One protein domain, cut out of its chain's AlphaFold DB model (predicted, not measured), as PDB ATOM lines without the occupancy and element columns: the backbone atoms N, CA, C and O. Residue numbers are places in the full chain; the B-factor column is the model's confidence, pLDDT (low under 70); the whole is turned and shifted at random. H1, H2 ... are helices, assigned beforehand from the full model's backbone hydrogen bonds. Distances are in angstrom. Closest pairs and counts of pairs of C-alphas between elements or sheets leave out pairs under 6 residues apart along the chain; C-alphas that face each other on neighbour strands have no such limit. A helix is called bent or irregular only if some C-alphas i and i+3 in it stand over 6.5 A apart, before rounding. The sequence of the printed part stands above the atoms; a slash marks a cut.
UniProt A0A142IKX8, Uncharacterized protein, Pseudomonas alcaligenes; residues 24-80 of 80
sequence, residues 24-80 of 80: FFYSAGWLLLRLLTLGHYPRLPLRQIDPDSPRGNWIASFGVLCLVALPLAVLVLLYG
ATOM      1  N   PHE A  24      97.763 103.012  76.159       91.12
ATOM      2  CA  PHE A  24      98.692 102.259  76.994       91.12
ATOM      3  C   PHE A  24      98.920 102.955  78.341       91.12
ATOM      4  O   PHE A  24      98.644 102.366  79.387       91.12
ATOM      5  N   PHE A  25      99.332 104.224  78.336       92.06
ATOM      6  CA  PHE A  25      99.585 104.971  79.569       92.06
ATOM      7  C   PHE A  25      98.315 105.257  80.359       92.06
ATOM      8  O   PHE A  25      98.350 105.208  81.586       92.06
ATOM      9  N   TYR A  26      97.190 105.489  79.686       90.31
ATOM     10  CA  TYR A  26      95.893 105.593  80.344       90.31
ATOM     11  C   TYR A  26      95.547 104.305  81.105       90.31
ATOM     12  O   TYR A  26      95.224 104.353  82.292       90.31
ATOM     13  N   SER A  27      95.670 103.141  80.459       89.81
ATOM     14  CA  SER A  27      95.367 101.853  81.093       89.81
ATOM     15  C   SER A  27      96.312 101.518  82.245       89.81
ATOM     16  O   SER A  27      95.858 101.103  83.316       89.81
ATOM     17  N   ALA A  28      97.607 101.779  82.073       92.19
ATOM     18  CA  ALA A  28      98.602 101.626  83.123       92.19
ATOM     19  C   ALA A  28      98.348 102.575  84.301       92.19
ATOM     20  O   ALA A  28      98.336 102.138  85.449       92.19
ATOM     21  N   GLY A  29      98.100 103.857  84.029       91.44
ATOM     22  CA  GLY A  29      97.793 104.859  85.046       91.44
ATOM     23  C   GLY A  29      96.518 104.525  85.816       91.44
ATOM     24  O   GLY A  29      96.492 104.635  87.040       91.44
ATOM     25  N   TRP A  30      95.484 104.035  85.126       92.62
ATOM     26  CA  TRP A  30      94.246 103.571  85.752       92.62
ATOM     27  C   TRP A  30      94.514 102.396  86.696       92.62
ATOM     28  O   TRP A  30      94.036 102.407  87.831       92.62
ATOM     29  N   LEU A  31      95.304 101.406  86.259       91.62
ATOM     30  CA  LEU A  31      95.668 100.246  87.080       91.62
ATOM     31  C   LEU A  31      96.483 100.666  88.300       91.62
ATOM     32  O   LEU A  31      96.160 100.261  89.413       91.62
ATOM     33  N   LEU A  32      97.497 101.508  88.107       92.69
ATOM     34  CA  LEU A  32      98.349 102.001  89.184       92.69
ATOM     35  C   LEU A  32      97.549 102.791  90.216       92.69
ATOM     36  O   LEU A  32      97.646 102.498  91.403       92.69
ATOM     37  N   LEU A  33      96.704 103.731  89.790       91.94
ATOM     38  CA  LEU A  33      95.836 104.476  90.705       91.94
ATOM     39  C   LEU A  33      94.891 103.546  91.460       91.94
ATOM     40  O   LEU A  33      94.699 103.710  92.666       91.94
ATOM     41  N   ARG A  34      94.341 102.538  90.781       90.31
ATOM     42  CA  ARG A  34      93.451 101.570  91.418       90.31
ATOM     43  C   ARG A  34      94.176 100.704  92.437       90.31
ATOM     44  O   ARG A  34      93.612 100.443  93.493       90.31
ATOM     45  N   LEU A  35      95.415 100.309  92.170       91.44
ATOM     46  CA  LEU A  35      96.249  99.585  93.131       91.44
ATOM     47  C   LEU A  35      96.618 100.470  94.328       91.44
ATOM     48  O   LEU A  35      96.426 100.062  95.470       91.44
ATOM     49  N   LEU A  36      97.062 101.703  94.075       91.25
ATOM     50  CA  LEU A  36      97.468 102.658  95.114       91.25
ATOM     51  C   LEU A  36      96.305 103.088  96.011       91.25
ATOM     52  O   LEU A  36      96.497 103.340  97.196       91.25
ATOM     53  N   THR A  37      95.093 103.154  95.464       90.38
ATOM     54  CA  THR A  37      93.884 103.524  96.212       90.38
ATOM     55  C   THR A  37      93.078 102.319  96.692       90.38
ATOM     56  O   THR A  37      91.927 102.485  97.098       90.38
ATOM     57  N   LEU A  38      93.644 101.105  96.638       91.19
ATOM     58  CA  LEU A  38      92.991  99.859  97.069       91.19
ATOM     59  C   LEU A  38      91.607  99.643  96.428       91.19
ATOM     60  O   LEU A  38      90.668  99.151  97.047       91.19
ATOM     61  N   GLY A  39      91.463 100.043  95.169       86.31
ATOM     62  CA  GLY A  39      90.226  99.923  94.410       86.31
ATOM     63  C   GLY A  39      89.289 101.125  94.504       86.31
ATOM     64  O   GLY A  39      88.250 101.101  93.846       86.31
ATOM     65  N   HIS A  40      89.622 102.168  95.272       84.38
ATOM     66  CA  HIS A  40      88.721 103.302  95.497       84.38
ATOM     67  C   HIS A  40      88.631 104.266  94.301       84.38
ATOM     68  O   HIS A  40      87.592 104.902  94.086       84.38
ATOM     69  N   TYR A  41      89.700 104.384  93.511       83.44
ATOM     70  CA  TYR A  41      89.772 105.264  92.348       83.44
ATOM     71  C   TYR A  41      90.674 104.672  91.248       83.44
ATOM     72  O   TYR A  41      91.763 104.214  91.563       83.44
ATOM     73  N   PRO A  42      90.302 104.728  89.959       78.38
ATOM     74  CA  PRO A  42      89.073 105.309  89.418       78.38
ATOM     75  C   PRO A  42      87.866 104.383  89.625       78.38
ATOM     76  O   PRO A  42      87.964 103.170  89.461       78.38
ATOM     77  N   ARG A  43      86.706 104.956  89.976       82.00
ATOM     78  CA  ARG A  43      85.476 104.185  90.269       82.00
ATOM     79  C   ARG A  43      84.843 103.552  89.028       82.00
ATOM     80  O   ARG A  43      84.125 102.564  89.141       82.00
ATOM     81  N   LEU A  44      85.079 104.144  87.860       81.75
ATOM     82  CA  LEU A  44      84.514 103.681  86.598       81.75
ATOM     83  C   LEU A  44      85.390 102.580  85.985       81.75
ATOM     84  O   LEU A  44      86.621 102.627  86.114       81.75
ATOM     85  N   PRO A  45      84.780 101.603  85.294       80.44
ATOM     86  CA  PRO A  45      85.529 100.590  84.572       80.44
ATOM     87  C   PRO A  45      86.363 101.239  83.464       80.44
ATOM     88  O   PRO A  45      85.929 102.193  82.818       80.44
ATOM     89  N   LEU A  46      87.549 100.675  83.222       75.44
ATOM     90  CA  LEU A  46      88.550 101.194  82.286       75.44
ATOM     91  C   LEU A  46      87.964 101.572  80.913       75.44
ATOM     92  O   LEU A  46      88.333 102.598  80.355       75.44
ATOM     93  N   ARG A  47      87.022 100.764  80.408       72.31
ATOM     94  CA  ARG A  47      86.408 100.890  79.076       72.31
ATOM     95  C   ARG A  47      85.381 102.028  78.946       72.31
ATOM     96  O   ARG A  47      84.950 102.305  77.836       72.31
ATOM     97  N   GLN A  48      84.940 102.637  80.051       70.81
ATOM     98  CA  GLN A  48      83.900 103.681  80.039       70.81
ATOM     99  C   GLN A  48      84.449 105.107  80.115       70.81
ATOM    100  O   GLN A  48      83.708 106.051  79.856       70.81
ATOM    101  N   ILE A  49      85.709 105.283  80.502       67.38
ATOM    102  CA  ILE A  49      86.334 106.604  80.519       67.38
ATOM    103  C   ILE A  49      87.009 106.801  79.170       67.38
ATOM    104  O   ILE A  49      87.847 106.000  78.761       67.38
ATOM    105  N   ASP A  50      86.641 107.892  78.517       74.38
ATOM    106  CA  ASP A  50      87.313 108.372  77.323       74.38
ATOM    107  C   ASP A  50      88.740 108.832  77.694       74.38
ATOM    108  O   ASP A  50      88.871 109.702  78.573       74.38
ATOM    109  N   PRO A  51      89.808 108.253  77.110       72.00
ATOM    110  CA  PRO A  51      91.182 108.686  77.368       72.00
ATOM    111  C   PRO A  51      91.407 110.164  77.020       72.00
ATOM    112  O   PRO A  51      92.213 110.810  77.690       72.00
ATOM    113  N   ASP A  52      90.633 110.720  76.083       77.88
ATOM    114  CA  ASP A  52      90.712 112.132  75.690       77.88
ATOM    115  C   ASP A  52      89.925 113.063  76.631       77.88
ATOM    116  O   ASP A  52      90.033 114.291  76.560       77.88
ATOM    117  N   SER A  53      89.152 112.510  77.574       84.94
ATOM    118  CA  SER A  53      88.508 113.324  78.606       84.94
ATOM    119  C   SER A  53      89.556 113.969  79.525       84.94
ATOM    120  O   SER A  53      90.594 113.362  79.797       84.94
ATOM    121  N   PRO A  54      89.278 115.141  80.133       85.19
ATOM    122  CA  PRO A  54      90.213 115.763  81.072       85.19
ATOM    123  C   PRO A  54      90.660 114.813  82.191       85.19
ATOM    124  O   PRO A  54      91.826 114.803  82.573       85.19
ATOM    125  N   ARG A  55      89.749 113.965  82.693       85.00
ATOM    126  CA  ARG A  55      90.066 112.945  83.708       85.00
ATOM    127  C   ARG A  55      90.933 111.817  83.146       85.00
ATOM    128  O   ARG A  55      91.865 111.399  83.826       85.00
ATOM    129  N   GLY A  56      90.629 111.337  81.940       85.38
ATOM    130  CA  GLY A  56      91.435 110.340  81.233       85.38
ATOM    131  C   GLY A  56      92.866 110.826  81.027       85.38
ATOM    132  O   GLY A  56      93.806 110.121  81.387       85.38
ATOM    133  N   ASN A  57      93.026 112.080  80.603       87.88
ATOM    134  CA  ASN A  57      94.330 112.700  80.397       87.88
ATOM    135  C   ASN A  57      95.153 112.808  81.698       87.88
ATOM    136  O   ASN A  57      96.347 112.508  81.711       87.88
ATOM    137  N   TRP A  58      94.521 113.150  82.829       89.75
ATOM    138  CA  TRP A  58      95.186 113.118  84.142       89.75
ATOM    139  C   TRP A  58      95.654 111.709  84.529       89.75
ATOM    140  O   TRP A  58      96.774 111.538  85.009       89.75
ATOM    141  N   ILE A  59      94.817 110.695  84.299       90.94
ATOM    142  CA  ILE A  59      95.151 109.293  84.580       90.94
ATOM    143  C   ILE A  59      96.304 108.818  83.680       90.94
ATOM    144  O   ILE A  59      97.235 108.178  84.165       90.94
ATOM    145  N   ALA A  60      96.283 109.169  82.393       91.19
ATOM    146  CA  ALA A  60      97.353 108.854  81.451       91.19
ATOM    147  C   ALA A  60      98.670 109.538  81.839       91.19
ATOM    148  O   ALA A  60      99.710 108.884  81.890       91.19
ATOM    149  N   SER A  61      98.616 110.821  82.210       90.88
ATOM    150  CA  SER A  61      99.775 111.578  82.698       90.88
ATOM    151  C   SER A  61     100.387 110.935  83.942       90.88
ATOM    152  O   SER A  61     101.606 110.815  84.046       90.88
ATOM    153  N   PHE A  62      99.552 110.448  84.864       92.06
ATOM    154  CA  PHE A  62     100.017 109.684  86.020       92.06
ATOM    155  C   PHE A  62     100.707 108.374  85.608       92.06
ATOM    156  O   PHE A  62     101.778 108.052  86.120       92.06
ATOM    157  N   GLY A  63     100.147 107.651  84.634       91.81
ATOM    158  CA  GLY A  63     100.785 106.470  84.048       91.81
ATOM    159  C   GLY A  63     102.169 106.769  83.462       91.81
ATOM    160  O   GLY A  63     103.114 106.029  83.730       91.81
ATOM    161  N   VAL A  64     102.318 107.878  82.729       93.38
ATOM    162  CA  VAL A  64     103.614 108.341  82.196       93.38
ATOM    163  C   VAL A  64     104.594 108.662  83.325       93.38
ATOM    164  O   VAL A  64     105.749 108.234  83.279       93.38
ATOM    165  N   LEU A  65     104.145 109.378  84.358       94.31
ATOM    166  CA  LEU A  65     104.986 109.714  85.507       94.31
ATOM    167  C   LEU A  65     105.528 108.457  86.191       94.31
ATOM    168  O   LEU A  65     106.714 108.386  86.499       94.31
ATOM    169  N   CYS A  66     104.682 107.448  86.384       92.69
ATOM    170  CA  CYS A  66     105.078 106.222  87.063       92.69
ATOM    171  C   CYS A  66     105.926 105.275  86.211       92.69
ATOM    172  O   CYS A  66     106.839 104.655  86.747       92.69
ATOM    173  N   LEU A  67     105.630 105.134  84.919       92.94
ATOM    174  CA  LEU A  67     106.316 104.162  84.060       92.94
ATOM    175  C   LEU A  67     107.551 104.721  83.357       92.94
ATOM    176  O   LEU A  67     108.411 103.944  82.953       92.94
ATOM    177  N   VAL A  68     107.639 106.040  83.192       93.94
ATOM    178  CA  VAL A  68     108.729 106.679  82.447       93.94
ATOM    179  C   VAL A  68     109.500 107.630  83.345       93.94
ATOM    180  O   VAL A  68     110.686 107.414  83.571       93.94
ATOM    181  N   ALA A  69     108.841 108.658  83.888       93.44
ATOM    182  CA  ALA A  69     109.551 109.730  84.582       93.44
ATOM    183  C   ALA A  69     110.244 109.242  85.863       93.44
ATOM    184  O   ALA A  69     111.407 109.565  86.078       93.44
ATOM    185  N   LEU A  70     109.562 108.439  86.685       93.56
ATOM    186  CA  LEU A  70     110.126 107.890  87.921       93.56
ATOM    187  C   LEU A  70     111.305 106.938  87.653       93.56
ATOM    188  O   LEU A  70     112.377 107.191  88.202       93.56
ATOM    189  N   PRO A  71     111.183 105.896  86.805       93.75
ATOM    190  CA  PRO A  71     112.315 105.033  86.472       93.75
ATOM    191  C   PRO A  71     113.484 105.801  85.861       93.75
ATOM    192  O   PRO A  71     114.631 105.548  86.221       93.75
ATOM    193  N   LEU A  72     113.204 106.769  84.984       95.31
ATOM    194  CA  LEU A  72     114.237 107.601  84.377       95.31
ATOM    195  C   LEU A  72     114.952 108.460  85.425       95.31
ATOM    196  O   LEU A  72     116.177 108.499  85.438       95.31
ATOM    197  N   ALA A  73     114.213 109.101  86.333       95.88
ATOM    198  CA  ALA A  73     114.794 109.881  87.421       95.88
ATOM    199  C   ALA A  73     115.661 109.010  88.339       95.88
ATOM    200  O   ALA A  73     116.760 109.415  88.702       95.88
ATOM    201  N   VAL A  74     115.208 107.796  88.671       96.88
ATOM    202  CA  VAL A  74     115.990 106.837  89.465       96.88
ATOM    203  C   VAL A  74     117.271 106.434  88.736       96.88
ATOM    204  O   VAL A  74     118.334 106.431  89.348       96.88
ATOM    205  N   LEU A  75     117.200 106.134  87.436       97.25
ATOM    206  CA  LEU A  75     118.384 105.803  86.641       97.25
ATOM    207  C   LEU A  75     119.387 106.959  86.614       97.25
ATOM    208  O   LEU A  75     120.574 106.728  86.820       97.25
ATOM    209  N   VAL A  76     118.913 108.189  86.412       97.06
ATOM    210  CA  VAL A  76     119.762 109.387  86.432       97.06
ATOM    211  C   VAL A  76     120.385 109.597  87.811       97.06
ATOM    212  O   VAL A  76     121.563 109.894  87.893       97.06
ATOM    213  N   LEU A  77     119.637 109.402  88.898       96.81
ATOM    214  CA  LEU A  77     120.165 109.577  90.255       96.81
ATOM    215  C   LEU A  77     121.188 108.506  90.657       96.81
ATOM    216  O   LEU A  77     122.061 108.782  91.473       96.81
ATOM    217  N   LEU A  78     121.045 107.278  90.153       97.19
ATOM    218  CA  LEU A  78     121.919 106.159  90.517       97.19
ATOM    219  C   LEU A  78     123.144 106.023  89.606       97.19
ATOM    220  O   LEU A  78     124.156 105.480  90.047       97.19
ATOM    221  N   TYR A  79     123.044 106.460  88.349       94.50
ATOM    222  CA  TYR A  79     124.045 106.184  87.313       94.50
ATOM    223  C   TYR A  79     124.465 107.405  86.479       94.50
ATOM    224  O   TYR A  79     125.312 107.246  85.599       94.50
ATOM    225  N   GLY A  80     123.872 108.582  86.701       75.31
ATOM    226  CA  GLY A  80     124.253 109.854  86.071       75.31
ATOM    227  C   GLY A  80     125.091 110.717  86.999       75.31
ATOM    228  O   GLY A  80     126.007 111.384  86.473       75.31
TER     229      GLY A  80
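What this domain is: This is residues 24 to 80 of the 80 residues of an uncharacterized protein of Pseudomonas alcaligenes (UniProt A0A142IKX8). Two helices cross nearly at right angles, H1 and the first arm of a long helix, H2; a wide unnamed loop, residues 37 to 53, swings round from the end of H1 to the start of H2. H2 is bent but runs nearly straight, its arms at 25 degrees, and residues 74 to 80, of which 74 to 79 belong to H2, stick out free. The printed part has 57 residues with two named helices, H1 then H2, and no named strand; its class is all helix. It is only just loose, close to compact, with a radius of gyration of the C-alphas of 12.7 A, and elongated, spanning 41 by 25 by 15 A.

Where its parts are: H1 is residues 24 to 36, 18.2 A from C-alpha 24 at (98.692, 102.259, 76.994) to C-alpha 36 at (97.468, 102.658, 95.114). H2, residues 54 to 79, was assigned as one helix by its hydrogen bonds but is bent: C-alphas 67 and 70 are 6.6 A apart. Its arm H2a, residues 54 to 67, measures 20.1 A, and H2b, residues 70 to 79, measures 14.0 A, ending with C-alpha 79 at (124.045, 106.184, 87.313).

How they stand to each other: H1 and H2a touch, their closest C-alphas those of Gly 29 and Gly 63, 3.5 A apart. Their lines are about perpendicular, at 82 degrees. H2a and H2b are near each other, at a shallow tilt of 25 degrees. H1 and H2b are apart. In H1, H2a and H2b every O i to N i+4 pair is within hydrogen-bond range.

The domain as a whole: The C-alphas farthest apart, those of Gln 48 and Gly 80, are 41.3 A apart. The printed part has no cut. The link from H1 to H2, 17 residues, is long. The mean pLDDT of the printed part is 88.2, and one residue, Ile 49, is under 70.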